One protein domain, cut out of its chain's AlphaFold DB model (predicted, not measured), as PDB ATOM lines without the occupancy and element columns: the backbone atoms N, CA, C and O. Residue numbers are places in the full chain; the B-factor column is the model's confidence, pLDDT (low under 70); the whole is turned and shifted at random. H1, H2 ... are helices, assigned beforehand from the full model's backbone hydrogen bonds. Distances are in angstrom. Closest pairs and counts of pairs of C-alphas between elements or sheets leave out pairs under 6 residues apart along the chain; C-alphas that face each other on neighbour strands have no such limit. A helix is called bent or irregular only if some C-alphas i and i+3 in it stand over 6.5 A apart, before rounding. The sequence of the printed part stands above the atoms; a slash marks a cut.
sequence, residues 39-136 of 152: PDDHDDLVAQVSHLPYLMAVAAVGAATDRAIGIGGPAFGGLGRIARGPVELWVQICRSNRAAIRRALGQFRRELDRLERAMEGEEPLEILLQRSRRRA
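AT A GLANCE: This is residues 39 to 136 of the 152 residues of the protein "Prephenate/arogenate dehydrogenase domain-containing protein" of Armatimonadetes bacterium 13_1_40CM_3_65_7 (UniProt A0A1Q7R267). The model is a flat, open frame of helices in which the bent helix H1 and the long helix H5 cross near the bend of H1, with H3 packed across the second arm, H1b, and H4 running from beyond H3 back toward the beginning of H5. H5 runs on past the crossing, and the backbone then folds back as H6 in a helical hairpin, whose residues 130 to 136 stick out; little H2 lies at the far end of H1b. The printed part has 98 residues with six named helices, H1 to H6 in order along the chain, and no named strand, and its class is all helix. It is only just loose, close to compact, with a radius of gyration of the C-alphas of 15.3 A, and its C-alphas span 41 by 37 by 20 A.

IN THESE COORDINATES: H1, residues 39 to 63, was assigned as one helix by its hydrogen bonds but is bent: C-alphas 49 and 52 are 6.6 A apart. Its first arm, H1a, residues 39 to 49, begins with C-alpha 39 at (94.933, 103.076, 116.613) and is 15.5 A long from first to last C-alpha. Its second arm, H1b, residues 52 to 63, is 16.1 A long, and residues 50 and 51 belong to neither arm. H2 is short, residues 66 to 70, 6.2 A. H3, residues 74 to 83, and H4, residues 87 to 96, each measure 14.2 A. H5, residues 98 to 119, measures 31.4 A and begins with C-alpha 98 at (82.315, 97.176, 114.175). H6, residues 125 to 135, measures 15.9 A and ends with C-alpha 135 at (87.410, 113.047, 95.120).

HOW THE PARTS SIT: The lines of H1a and H1b stand at a steep tilt of 40 degrees. H1a touches H5, which takes part with residues 100 to 104 alone; the closest C-alphas, of Asp 44 and Ala 100, are 5.1 A apart. The two run the same way at a shallow tilt of 33 degrees, only just short of steep. H1b and H5 only just touch, with 3 pairs of C-alphas within 8 A, through Leu 52 of H1b alone; the closest C-alphas, of Leu 52 and Ala 104, are 6.5 A apart, and the tilt is steep, 60 degrees. H1b touches H3, with the C-alphas of Ala 57 and Leu 79 closest at 4.8 A; they run opposite ways at a steep tilt of 69.9 degrees, only just short of about perpendicular. H2 touches no helix and is close but not clearly touching H1b, with the C-alphas of Val 61 and Ile 69 closest at 7.9 A. H4 is apart from H3 and from H1b. H4 is close but not clearly touching H5, with the C-alphas of Cys 94 and Ile 101 closest at 7.2 A, and their lines are about perpendicular at 80 degrees. H5 and H6 form a helical hairpin: they touch, with the C-alphas of Ala 118 and Leu 125 closest at 4.9 A, and run opposite ways at 37 degrees, only just a steep tilt. Every O i to N i+4 pair is within hydrogen-bond range in H1b, H2, H3, H4, H5 and H6, and 6 of 7 are in H1a.

THE WHOLE: The two C-alphas farthest apart are those of Pro 39 and Arg 67, at 43.2 A, while the first and last printed C-alphas, of Pro 39 and Ala 136, are 25.3 A apart. The printed part has no cut, and the five links between the helices are tight. Residues 130 to 136, of which 130 to 135 belong to H6, stand free. The mean pLDDT of the printed part is 96.2, that of H6 is 91, and no printed residue is under 70.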
ATOM      1  N   PRO A  39      95.744 104.261 116.900       97.31
ATOM      2  CA  PRO A  39      94.933 103.076 116.613       97.31
ATOM      3  C   PRO A  39      93.491 103.415 116.198       97.31
ATOM      4  O   PRO A  39      92.973 102.832 115.248       97.31
ATOM      5  N   ASP A  40      92.877 104.405 116.848       97.00
ATOM      6  CA  ASP A  40      91.509 104.832 116.544       97.00
ATOM      7  C   ASP A  40      91.411 105.499 115.162       97.00
ATOM      8  O   ASP A  40      90.514 105.172 114.380       97.00
ATOM      9  N   ASP A  41      92.364 106.377 114.814       96.62
ATOM     10  CA  ASP A  41      92.411 107.010 113.489       96.62
ATOM     11  C   ASP A  41      92.613 105.969 112.381       96.62
ATOM     12  O   ASP A  41      91.989 106.056 111.321       96.62
ATOM     13  N   HIS A  42      93.472 104.971 112.614       97.88
ATOM     14  CA  HIS A  42      93.648 103.850 111.693       97.88
ATOM     15  C   HIS A  42      92.316 103.144 111.434       97.88
ATOM     16  O   HIS A  42      91.920 102.971 110.279       97.88
ATOM     17  N   ASP A  43      91.605 102.774 112.496       98.25
ATOM     18  CA  ASP A  43      90.356 102.035 112.382       98.25
ATOM     19  C   ASP A  43      89.265 102.846 111.673       98.25
ATOM     20  O   ASP A  43      88.556 102.293 110.824       98.25
ATOM     21  N   ASP A  44      89.160 104.149 111.943       97.69
ATOM     22  CA  ASP A  44      88.214 105.041 111.266       97.69
ATOM     23  C   ASP A  44      88.539 105.267 109.787       97.69
ATOM     24  O   ASP A  44      87.628 105.294 108.947       97.69
ATOM     25  N   LEU A  45      89.816 105.409 109.437       97.19
ATOM     26  CA  LEU A  45      90.240 105.606 108.052       97.19
ATOM     27  C   LEU A  45      90.101 104.315 107.239       97.19
ATOM     28  O   LEU A  45      89.490 104.326 106.168       97.19
ATOM     29  N   VAL A  46      90.594 103.185 107.753       97.81
ATOM     30  CA  VAL A  46      90.518 101.885 107.065       97.81
ATOM     31  C   VAL A  46      89.070 101.404 106.940       97.81
ATOM     32  O   VAL A  46      88.707 100.806 105.920       97.81
ATOM     33  N   ALA A  47      88.192 101.743 107.893       98.56
ATOM     34  CA  ALA A  47      86.761 101.497 107.740       98.56
ATOM     35  C   ALA A  47      86.173 102.180 106.498       98.56
ATOM     36  O   ALA A  47      85.341 101.579 105.821       98.56
ATOM     37  N   GLN A  48      86.620 103.393 106.168       96.75
ATOM     38  CA  GLN A  48      86.132 104.141 105.007       96.75
ATOM     39  C   GLN A  48      86.728 103.646 103.689       96.75
ATOM     40  O   GLN A  48      86.003 103.537 102.704       96.75
ATOM     41  N   VAL A  49      88.033 103.357 103.655       94.81
ATOM     42  CA  VAL A  49      88.750 103.091 102.392       94.81
ATOM     43  C   VAL A  49      88.954 101.608 102.079       94.81
ATOM     44  O   VAL A  49      89.382 101.283 100.975       94.81
ATOM     45  N   SER A  50      88.645 100.704 103.015       96.56
ATOM     46  CA  SER A  50      88.788  99.252 102.825       96.56
ATOM     47  C   SER A  50      87.530  98.479 103.224       96.56
ATOM     48  O   SER A  50      86.936  97.793 102.389       96.56
ATOM     49  N   HIS A  51      87.059  98.632 104.466       98.44
ATOM     50  CA  HIS A  51      85.946  97.811 104.959       98.44
ATOM     51  C   HIS A  51      84.616  98.162 104.287       98.44
ATOM     52  O   HIS A  51      83.897  97.276 103.826       98.44
ATOM     53  N   LEU A  52      84.295  99.455 104.203       98.38
ATOM     54  CA  LEU A  52      83.080  99.929 103.553       98.38
ATOM     55  C   LEU A  52      83.032  99.527 102.064       98.38
ATOM     56  O   LEU A  52      82.017  98.950 101.681       98.38
ATOM     57  N   PRO A  53      84.083  99.716 101.237       97.50
ATOM     58  CA  PRO A  53      84.099  99.222  99.859       97.50
ATOM     59  C   PRO A  53      83.799  97.725  99.714       97.50
ATOM     60  O   PRO A  53      83.054  97.339  98.812       97.50
ATOM     61  N   TYR A  54      84.318  96.876 100.609       98.38
ATOM     62  CA  TYR A  54      83.966  95.454 100.612       98.38
ATOM     63  C   TYR A  54      82.480  95.234 100.903       98.38
ATOM     64  O   TYR A  54      81.797  94.538 100.152       98.38
ATOM     65  N   LEU A  55      81.949  95.870 101.950       98.38
ATOM     66  CA  LEU A  55      80.539  95.734 102.324       98.38
ATOM     67  C   LEU A  55      79.590  96.302 101.262       98.38
ATOM     68  O   LEU A  55      78.523  95.737 101.041       98.38
ATOM     69  N   MET A  56      79.985  97.370 100.565       97.94
ATOM     70  CA  MET A  56      79.262  97.896  99.406       97.94
ATOM     71  C   MET A  56      79.196  96.862  98.283       97.94
ATOM     72  O   MET A  56      78.134  96.663  97.700       97.94
ATOM     73  N   ALA A  57      80.305  96.173  97.998       98.19
ATOM     74  CA  ALA A  57      80.326  95.110  97.001       98.19
ATOM     75  C   ALA A  57      79.440  93.923  97.411       98.19
ATOM     76  O   ALA A  57      78.671  93.431  96.587       98.19
ATOM     77  N   VAL A  58      79.494  93.503  98.681       98.19
ATOM     78  CA  VAL A  58      78.615  92.453  99.228       98.19
ATOM     79  C   VAL A  58      77.145  92.848  99.101       98.19
ATOM     80  O   VAL A  58      76.347  92.059  98.603       98.19
ATOM     81  N   ALA A  59      76.785  94.073  99.494       98.06
ATOM     82  CA  ALA A  59      75.412  94.564  99.413       98.06
ATOM     83  C   ALA A  59      74.918  94.659  97.961       98.06
ATOM     84  O   ALA A  59      73.812  94.218  97.660       98.06
ATOM     85  N   ALA A  60      75.744  95.180  97.049       97.44
ATOM     86  CA  ALA A  60      75.392  95.310  95.638       97.44
ATOM     87  C   ALA A  60      75.181  93.948  94.958       97.44
ATOM     88  O   ALA A  60      74.232  93.785  94.196       97.44
ATOM     89  N   VAL A  61      76.040  92.963  95.244       97.44
ATOM     90  CA  VAL A  61      75.876  91.595  94.728       97.44
ATOM     91  C   VAL A  61      74.660  90.920  95.363       97.44
ATOM     92  O   VAL A  61      73.883  90.299  94.648       97.44
ATOM     93  N   GLY A  62      74.458  91.074  96.675       97.62
ATOM     94  CA  GLY A  62      73.321  90.486  97.391       97.62
ATOM     95  C   GLY A  62      71.957  91.061  96.994       97.62
ATOM     96  O   GLY A  62      70.952  90.371  97.127       97.62
ATOM     97  N   ALA A  63      71.910  92.299  96.494       97.31
ATOM     98  CA  ALA A  63      70.688  92.928  95.989       97.31
ATOM     99  C   ALA A  63      70.363  92.561  94.527       97.31
ATOM    100  O   ALA A  63      69.255  92.827  94.058       97.31
ATOM    101  N   ALA A  64      71.313  91.992  93.782       97.62
ATOM    102  CA  ALA A  64      71.121  91.656  92.377       97.62
ATOM    103  C   ALA A  64      70.293  90.372  92.213       97.62
ATOM    104  O   ALA A  64      70.481  89.393  92.928       97.62
ATOM    105  N   THR A  65      69.402  90.352  91.219       97.94
ATOM    106  CA  THR A  65      68.693  89.126  90.816       97.94
ATOM    107  C   THR A  65      69.599  88.225  89.979       97.94
ATOM    108  O   THR A  65      70.511  88.716  89.312       97.94
ATOM    109  N   ASP A  66      69.294  86.928  89.900       96.62
ATOM    110  CA  ASP A  66      70.041  85.985  89.048       96.62
ATOM    111  C   ASP A  66      70.109  86.444  87.586       96.62
ATOM    112  O   ASP A  66      71.145  86.341  86.924       96.62
ATOM    113  N   ARG A  67      69.018  87.040  87.085       96.50
ATOM    114  CA  ARG A  67      68.976  87.613  85.736       96.50
ATOM    115  C   ARG A  67      69.934  88.795  85.585       96.50
ATOM    116  O   ARG A  67      70.591  88.896  84.555       96.50
ATOM    117  N   ALA A  68      70.012  89.679  86.583       96.88
ATOM    118  CA  ALA A  68      70.940  90.809  86.573       96.88
ATOM    119  C   ALA A  68      72.401  90.339  86.658       96.88
ATOM    120  O   ALA A  68      73.250  90.849  85.928       96.88
ATOM    121  N   ILE A  69      72.679  89.324  87.484       95.94
ATOM    122  CA  ILE A  69      73.998  88.688  87.582       95.94
ATOM    123  C   ILE A  69      74.423  88.131  86.215       95.94
ATOM    124  O   ILE A  69      75.549  88.378  85.784       95.94
ATOM    125  N   GLY A  70      73.518  87.446  85.505       94.81
ATOM    126  CA  GLY A  70      73.795  86.836  84.200       94.81
ATOM    127  C   GLY A  70      74.150  87.815  83.073       94.81
ATOM    128  O   GLY A  70      74.774  87.405  82.098       94.81
ATOM    129  N   ILE A  71      73.795  89.099  83.197       96.81
ATOM    130  CA  ILE A  71      74.110  90.151  82.208       96.81
ATOM    131  C   ILE A  71      75.143  91.169  82.715       96.81
ATOM    132  O   ILE A  71      75.393  92.183  82.060       96.81
ATOM    133  N   GLY A  72      75.719  90.942  83.898       94.88
ATOM    134  CA  GLY A  72      76.619  91.887  84.548       94.88
ATOM    135  C   GLY A  72      77.891  92.153  83.737       94.88
ATOM    136  O   GLY A  72      78.656  91.242  83.432       94.88
ATOM    137  N   GLY A  73      78.151  93.426  83.429       96.19
ATOM    138  CA  GLY A  73      79.371  93.860  82.744       96.19
ATOM    139  C   GLY A  73      80.601  93.986  83.662       96.19
ATOM    140  O   GLY A  73      80.549  93.640  84.847       96.19
ATOM    141  N   PRO A  74      81.716  94.554  83.157       97.06
ATOM    142  CA  PRO A  74      82.984  94.655  83.891       97.06
ATOM    143  C   PRO A  74      82.888  95.335  85.265       97.06
ATOM    144  O   PRO A  74      83.563  94.909  86.202       97.06
ATOM    145  N   ALA A  75      82.034  96.353  85.411       94.25
ATOM    146  CA  ALA A  75      81.823  97.047  86.682       94.25
ATOM    147  C   ALA A  75      81.219  96.119  87.751       94.25
ATOM    148  O   ALA A  75      81.763  95.996  88.849       94.25
ATOM    149  N   PHE A  76      80.147  95.396  87.405       96.06
ATOM    150  CA  PHE A  76      79.530  94.416  88.301       96.06
ATOM    151  C   PHE A  76      80.481  93.247  88.590       96.06
ATOM    152  O   PHE A  76      80.648  92.849  89.741       96.06
ATOM    153  N   GLY A  77      81.202  92.761  87.572       96.31
ATOM    154  CA  GLY A  77      82.263  91.767  87.754       96.31
ATOM    155  C   GLY A  77      83.371  92.235  88.708       96.31
ATOM    156  O   GLY A  77      83.920  91.432  89.466       96.31
ATOM    157  N   GLY A  78      83.665  93.540  88.719       96.62
ATOM    158  CA  GLY A  78      84.569  94.186  89.667       96.62
ATOM    159  C   GLY A  78      84.088  94.103  91.113       96.62
ATOM    160  O   GLY A  78      84.852  93.666  91.974       96.62
ATOM    161  N   LEU A  79      82.817  94.427  91.364       96.81
ATOM    162  CA  LEU A  79      82.188  94.252  92.679       96.81
ATOM    163  C   LEU A  79      82.188  92.778  93.093       96.81
ATOM    164  O   LEU A  79      82.608  92.447  94.197       96.81
ATOM    165  N   GLY A  80      81.836  91.873  92.178       96.00
ATOM    166  CA  GLY A  80      81.889  90.435  92.424       96.00
ATOM    167  C   GLY A  80      83.284  89.945  92.829       96.00
ATOM    168  O   GLY A  80      83.405  89.097  93.710       96.00
ATOM    169  N   ARG A  81      84.356  90.492  92.237       96.69
ATOM    170  CA  ARG A  81      85.739  90.165  92.631       96.69
ATOM    171  C   ARG A  81      86.027  90.543  94.081       96.69
ATOM    172  O   ARG A  81      86.683  89.772  94.770       96.69
ATOM    173  N   ILE A  82      85.539  91.699  94.524       96.62
ATOM    174  CA  ILE A  82      85.709  92.176  95.900       96.62
ATOM    175  C   ILE A  82      84.866  91.328  96.862       96.62
ATOM    176  O   ILE A  82      85.384  90.845  97.865       96.62
ATOM    177  N   ALA A  83      83.591  91.091  96.534       96.81
ATOM    178  CA  ALA A  83      82.653  90.355  97.382       96.81
ATOM    179  C   ALA A  83      83.072  88.894  97.638       96.81
ATOM    180  O   ALA A  83      82.764  88.348  98.693       96.81
ATOM    181  N   ARG A  84      83.837  88.278  96.724       96.44
ATOM    182  CA  ARG A  84      84.415  86.925  96.878       96.44
ATOM    183  C   ARG A  84      85.619  86.844  97.831       96.44
ATOM    184  O   ARG A  84      86.327  85.839  97.830       96.44
ATOM    185  N   GLY A  85      85.886  87.888  98.614       94.38
ATOM    186  CA  GLY A  85      86.917  87.853  99.651       94.38
ATOM    187  C   GLY A  85      86.679  86.744 100.698       94.38
ATOM    188  O   GLY A  85      85.536  86.329 100.886       94.38
ATOM    189  N   PRO A  86      87.728  86.277 101.408       97.25
ATOM    190  CA  PRO A  86      87.617  85.178 102.376       97.25
ATOM    191  C   PRO A  86      86.657  85.510 103.525       97.25
ATOM    192  O   PRO A  86      86.861  86.490 104.246       97.25
ATOM    193  N   VAL A  87      85.620  84.693 103.706       96.56
ATOM    194  CA  VAL A  87      84.503  84.988 104.618       96.56
ATOM    195  C   VAL A  87      84.969  85.071 106.070       96.56
ATOM    196  O   VAL A  87      84.609  86.006 106.783       96.56
ATOM    197  N   GLU A  88      85.812  84.140 106.508       97.94
ATOM    198  CA  GLU A  88      86.284  84.052 107.891       97.94
ATOM    199  C   GLU A  88      87.067  85.307 108.290       97.94
ATOM    200  O   GLU A  88      86.855  85.853 109.375       97.94
ATOM    201  N   LEU A  89      87.917  85.809 107.389       97.69
ATOM    202  CA  LEU A  89      88.669  87.047 107.586       97.69
ATOM    203  C   LEU A  89      87.723  88.244 107.726       97.69
ATOM    204  O   LEU A  89      87.850  89.029 108.666       97.69
ATOM    205  N   TRP A  90      86.755  88.376 106.819       98.12
ATOM    206  CA  TRP A  90      85.824  89.503 106.835       98.12
ATOM    207  C   TRP A  90      84.891  89.488 108.042       98.12
ATOM    208  O   TRP A  90      84.573  90.553 108.571       98.12
ATOM    209  N   VAL A  91      84.519  88.309 108.548       98.38
ATOM    210  CA  VAL A  91      83.803  88.186 109.825       98.38
ATOM    211  C   VAL A  91      84.639  88.747 110.978       98.38
ATOM    212  O   VAL A  91      84.103  89.504 111.789       98.38
ATOM    213  N   GLN A  92      85.935  88.426 111.051       98.44
ATOM    214  CA  GLN A  92      86.818  88.978 112.086       98.44
ATOM    215  C   GLN A  92      86.969  90.492 111.944       98.44
ATOM    216  O   GLN A  92      86.739  91.211 112.911       98.44
ATOM    217  N   ILE A  93      87.247  90.990 110.737       98.44
ATOM    218  CA  ILE A  93      87.356  92.431 110.460       98.44
ATOM    219  C   ILE A  93      86.081  93.170 110.889       98.44
ATOM    220  O   ILE A  93      86.145  94.162 111.619       98.44
ATOM    221  N   CYS A  94      84.909  92.667 110.488       98.25
ATOM    222  CA  CYS A  94      83.629  93.298 110.807       98.25
ATOM    223  C   CYS A  94      83.321  93.288 112.305       98.25
ATOM    224  O   CYS A  94      82.685  94.217 112.806       98.25
ATOM    225  N   ARG A  95      83.749  92.248 113.029       98.31
ATOM    226  CA  ARG A  95      83.582  92.161 114.485       98.31
ATOM    227  C   ARG A  95      84.534  93.106 115.209       98.31
ATOM    228  O   ARG A  95      84.070  93.874 116.051       98.31
ATOM    229  N   SER A  96      85.815  93.081 114.853       98.12
ATOM    230  CA  SER A  96      86.863  93.865 115.510       98.12
ATOM    231  C   SER A  96      86.681  95.365 115.295       98.12
ATOM    232  O   SER A  96      86.759  96.119 116.257       98.12
ATOM    233  N   ASN A  97      86.326  95.801 114.081       98.62
ATOM    234  CA  ASN A  97      86.158  97.222 113.760       98.62
ATOM    235  C   ASN A  97      84.680  97.638 113.574       98.62
ATOM    236  O   ASN A  97      84.319  98.517 112.785       98.62
ATOM    237  N   ARG A  98      83.769  96.981 114.302       98.56
ATOM    238  CA  ARG A  98      82.315  97.176 114.175       98.56
ATOM    239  C   ARG A  98      81.888  98.638 114.325       98.56
ATOM    240  O   ARG A  98      80.984  99.089 113.623       98.56
ATOM    241  N   ALA A  99      82.480  99.365 115.272       98.38
ATOM    242  CA  ALA A  99      82.075 100.734 115.580       98.38
ATOM    243  C   ALA A  99      82.385 101.698 114.423       98.38
ATOM    244  O   ALA A  99      81.475 102.397 113.968       98.38
ATOM    245  N   ALA A 100      83.617 101.687 113.902       98.62
ATOM    246  CA  ALA A 100      83.987 102.535 112.771       98.62
ATOM    247  C   ALA A 100      83.241 102.134 111.495       98.62
ATOM    248  O   ALA A 100      82.718 102.993 110.785       98.62
ATOM    249  N   ILE A 101      83.072 100.829 111.253       98.75
ATOM    250  CA  ILE A 101      82.282 100.323 110.122       98.75
ATOM    251  C   ILE A 101      80.843 100.844 110.175       98.75
ATOM    252  O   ILE A 101      80.315 101.307 109.163       98.75
ATOM    253  N   ARG A 102      80.195 100.839 111.348       98.56
ATOM    254  CA  ARG A 102      78.839 101.395 111.490       98.56
ATOM    255  C   ARG A 102      78.788 102.892 111.201       98.56
ATOM    256  O   ARG A 102      77.822 103.344 110.584       98.56
ATOM    257  N   ARG A 103      79.802 103.659 111.615       98.50
ATOM    258  CA  ARG A 103      79.908 105.086 111.268       98.50
ATOM    259  C   ARG A 103      80.043 105.272 109.755       98.50
ATOM    260  O   ARG A 103      79.298 106.072 109.189       98.50
ATOM    261  N   ALA A 104      80.921 104.504 109.112       98.38
ATOM    262  CA  ALA A 104      81.152 104.549 107.668       98.38
ATOM    263  C   ALA A 104      79.891 104.168 106.868       98.38
ATOM    264  O   ALA A 104      79.492 104.904 105.969       98.38
ATOM    265  N   LEU A 105      79.185 103.098 107.250       98.50
ATOM    266  CA  LEU A 105      77.895 102.719 106.654       98.50
ATOM    267  C   LEU A 105      76.836 103.817 106.819       98.50
ATOM    268  O   LEU A 105      76.076 104.099 105.896       98.50
ATOM    269  N   GLY A 106      76.788 104.461 107.988       98.44
ATOM    270  CA  GLY A 106      75.887 105.584 108.231       98.44
ATOM    271  C   GLY A 106      76.181 106.788 107.334       98.44
ATOM    272  O   GLY A 106      75.244 107.424 106.858       98.44
ATOM    273  N   GLN A 107      77.459 107.092 107.089       97.19
ATOM    274  CA  GLN A 107      77.872 108.121 106.129       97.19
ATOM    275  C   GLN A 107      77.485 107.734 104.701       97.19
ATOM    276  O   GLN A 107      76.884 108.544 104.004       97.19
ATOM    277  N   PHE A 108      77.752 106.491 104.300       97.38
ATOM    278  CA  PHE A 108      77.425 105.990 102.968       97.38
ATOM    279  C   PHE A 108      75.927 106.051 102.670       97.38
ATOM    280  O   PHE A 108      75.534 106.559 101.625       97.38
ATOM    281  N   ARG A 109      75.079 105.630 103.617       98.12
ATOM    282  CA  ARG A 109      73.622 105.729 103.472       98.12
ATOM    283  C   ARG A 109      73.163 107.164 103.220       98.12
ATOM    284  O   ARG A 109      72.374 107.383 102.321       98.12
ATOM    285  N   ARG A 110      73.731 108.152 103.921       97.12
ATOM    286  CA  ARG A 110      73.405 109.565 103.661       97.12
ATOM    287  C   ARG A 110      73.798 110.024 102.257       97.12
ATOM    288  O   ARG A 110      73.154 110.920 101.724       97.12
ATOM    289  N   GLU A 111      74.861 109.466 101.677       95.81
ATOM    290  CA  GLU A 111      75.227 109.759 100.288       95.81
ATOM    291  C   GLU A 111      74.291 109.066  99.288       95.81
ATOM    292  O   GLU A 111      73.976 109.670  98.267       95.81
ATOM    293  N   LEU A 112      73.787 107.863  99.594       96.06
ATOM    294  CA  LEU A 112      72.719 107.229  98.810       96.06
ATOM    295  C   LEU A 112      71.427 108.052  98.859       96.06
ATOM    296  O   LEU A 112      70.910 108.399  97.803       96.06
ATOM    297  N   ASP A 113      70.985 108.471 100.050       96.81
ATOM    298  CA  ASP A 113      69.785 109.306 100.213       96.81
ATOM    299  C   ASP A 113      69.902 110.624  99.414       96.81
ATOM    300  O   ASP A 113      68.927 111.143  98.880       96.81
ATOM    301  N   ARG A 114      71.113 111.201  99.325       95.06
ATOM    302  CA  ARG A 114      71.372 112.391  98.492       95.06
ATOM    303  C   ARG A 114      71.282 112.091  97.002       95.06
ATOM    304  O   ARG A 114      70.757 112.920  96.270       95.06
ATOM    305  N   LEU A 115      71.807 110.950  96.556       96.12
ATOM    306  CA  LEU A 115      71.702 110.535  95.157       96.12
ATOM    307  C   LEU A 115      70.239 110.335  94.760       96.12
ATOM    308  O   LEU A 115      69.849 110.814  93.703       96.12
ATOM    309  N   GLU A 116      69.432 109.705  95.613       96.69
ATOM    310  CA  GLU A 116      67.995 109.517  95.375       96.69
ATOM    311  C   GLU A 116      67.267 110.861  95.241       96.69
ATOM    312  O   GLU A 116      66.679 111.128  94.195       96.69
ATOM    313  N   ARG A 117      67.431 111.772  96.210       96.00
ATOM    314  CA  ARG A 117      66.856 113.128  96.136       96.00
ATOM    315  C   ARG A 117      67.307 113.919  94.905       96.00
ATOM    316  O   ARG A 117      66.529 114.658  94.307       96.00
ATOM    317  N   ALA A 118      68.569 113.777  94.497       96.25
ATOM    318  CA  ALA A 118      69.074 114.441  93.296       96.25
ATOM    319  C   ALA A 118      68.437 113.887  92.009       96.25
ATOM    320  O   ALA A 118      68.205 114.642  91.065       96.25
ATOM    321  N   MET A 119      68.113 112.590  91.967       95.50
ATOM    322  CA  MET A 119      67.360 111.979  90.862       95.50
ATOM    323  C   MET A 119      65.896 112.449  90.831       95.50
ATOM    324  O   MET A 119      65.301 112.504  89.758       95.50
ATOM    325  N   GLU A 120      65.342 112.832  91.982       96.62
ATOM    326  CA  GLU A 120      64.010 113.442  92.123       96.62
ATOM    327  C   GLU A 120      64.001 114.951  91.809       96.62
ATOM    328  O   GLU A 120      62.939 115.568  91.728       96.62
ATOM    329  N   GLY A 121      65.174 115.549  91.566       93.88
ATOM    330  CA  GLY A 121      65.326 116.956  91.191       93.88
ATOM    331  C   GLY A 121      65.469 117.925  92.365       93.88
ATOM    332  O   GLY A 121      65.466 119.136  92.146       93.88
ATOM    333  N   GLU A 122      65.632 117.431  93.596       92.75
ATOM    334  CA  GLU A 122      65.800 118.278  94.788       92.75
ATOM    335  C   GLU A 122      67.204 118.905  94.896       92.75
ATOM    336  O   GLU A 122      67.394 119.928  95.554       92.75
ATOM    337  N   GLU A 123      68.200 118.311  94.234       88.81
ATOM    338  CA  GLU A 123      69.570 118.820  94.113       88.81
ATOM    339  C   GLU A 123      70.078 118.564  92.681       88.81
ATOM    340  O   GLU A 123      69.760 117.520  92.105       88.81
ATOM    341  N   PRO A 124      70.884 119.456  92.069       93.94
ATOM    342  CA  PRO A 124      71.434 119.196  90.741       93.94
ATOM    343  C   PRO A 124      72.326 117.945  90.721       93.94
ATOM    344  O   PRO A 124      73.459 117.958  91.210       93.94
ATOM    345  N   LEU A 125      71.839 116.871  90.091       95.00
ATOM    346  CA  LEU A 125      72.547 115.592  89.969       95.00
ATOM    347  C   LEU A 125      73.971 115.752  89.425       95.00
ATOM    348  O   LEU A 125      74.905 115.127  89.925       95.00
ATOM    349  N   GLU A 126      74.160 116.620  88.430       95.44
ATOM    350  CA  GLU A 126      75.478 116.870  87.846       95.44
ATOM    351  C   GLU A 126      76.488 117.363  88.891       95.44
ATOM    352  O   GLU A 126      77.616 116.871  88.935       95.44
ATOM    353  N   ILE A 127      76.083 118.278  89.775       91.25
ATOM    354  CA  ILE A 127      76.954 118.805  90.831       91.25
ATOM    355  C   ILE A 127      77.369 117.674  91.775       91.25
ATOM    356  O   ILE A 127      78.555 117.528  92.096       91.25
ATOM    357  N   LEU A 128      76.415 116.831  92.173       92.31
ATOM    358  CA  LEU A 128      76.666 115.704  93.068       92.31
ATOM    359  C   LEU A 128      77.627 114.671  92.447       92.31
ATOM    360  O   LEU A 128      78.564 114.204  93.110       92.31
ATOM    361  N   LEU A 129      77.457 114.358  91.159       93.56
ATOM    362  CA  LEU A 129      78.342 113.452  90.422       93.56
ATOM    363  C   LEU A 129      79.742 114.052  90.222       93.56
ATOM    364  O   LEU A 129      80.747 113.371  90.451       93.56
ATOM    365  N   GLN A 130      79.839 115.338  89.869       92.44
ATOM    366  CA  GLN A 130      81.119 116.035  89.724       92.44
ATOM    367  C   GLN A 130      81.891 116.097  91.047       92.44
ATOM    368  O   GLN A 130      83.112 115.912  91.057       92.44
ATOM    369  N   ARG A 131      81.200 116.306  92.175       89.75
ATOM    370  CA  ARG A 131      81.808 116.279  93.513       89.75
ATOM    371  C   ARG A 131      82.481 114.936  93.788       89.75
ATOM    372  O   ARG A 131      83.618 114.907  94.254       89.75
ATOM    373  N   SER A 132      81.801 113.835  93.476       88.50
ATOM    374  CA  SER A 132      82.339 112.481  93.659       88.50
ATOM    375  C   SER A 132      83.522 112.217  92.725       88.50
ATOM    376  O   SER A 132      84.556 111.727  93.173       88.50
ATOM    377  N   ARG A 133      83.430 112.644  91.457       88.56
ATOM    378  CA  ARG A 133      84.525 112.534  90.479       88.56
ATOM    379  C   ARG A 133      85.799 113.249  90.934       88.56
ATOM    380  O   ARG A 133      86.879 112.695  90.782       88.56
ATOM    381  N   ARG A 134      85.694 114.455  91.502       88.69
ATOM    382  CA  ARG A 134      86.859 115.227  91.987       88.69
ATOM    383  C   ARG A 134      87.579 114.569  93.166       88.69
ATOM    384  O   ARG A 134      88.753 114.841  93.375       88.69
ATOM    385  N   ARG A 135      86.870 113.750  93.946       85.12
ATOM    386  CA  ARG A 135      87.410 113.047  95.120       85.12
ATOM    387  C   ARG A 135      87.886 111.630  94.807       85.12
ATOM    388  O   ARG A 135      88.509 111.015  95.668       85.12
ATOM    389  N   ALA A 136      87.561 111.101  93.629       82.75
ATOM    390  CA  ALA A 136      87.982 109.770  93.229       82.75
ATOM    391  C   ALA A 136      89.516 109.736  93.107       82.75
ATOM    392  O   ALA A 136      90.084 110.614  92.452       82.75
TER     393      ALA A 136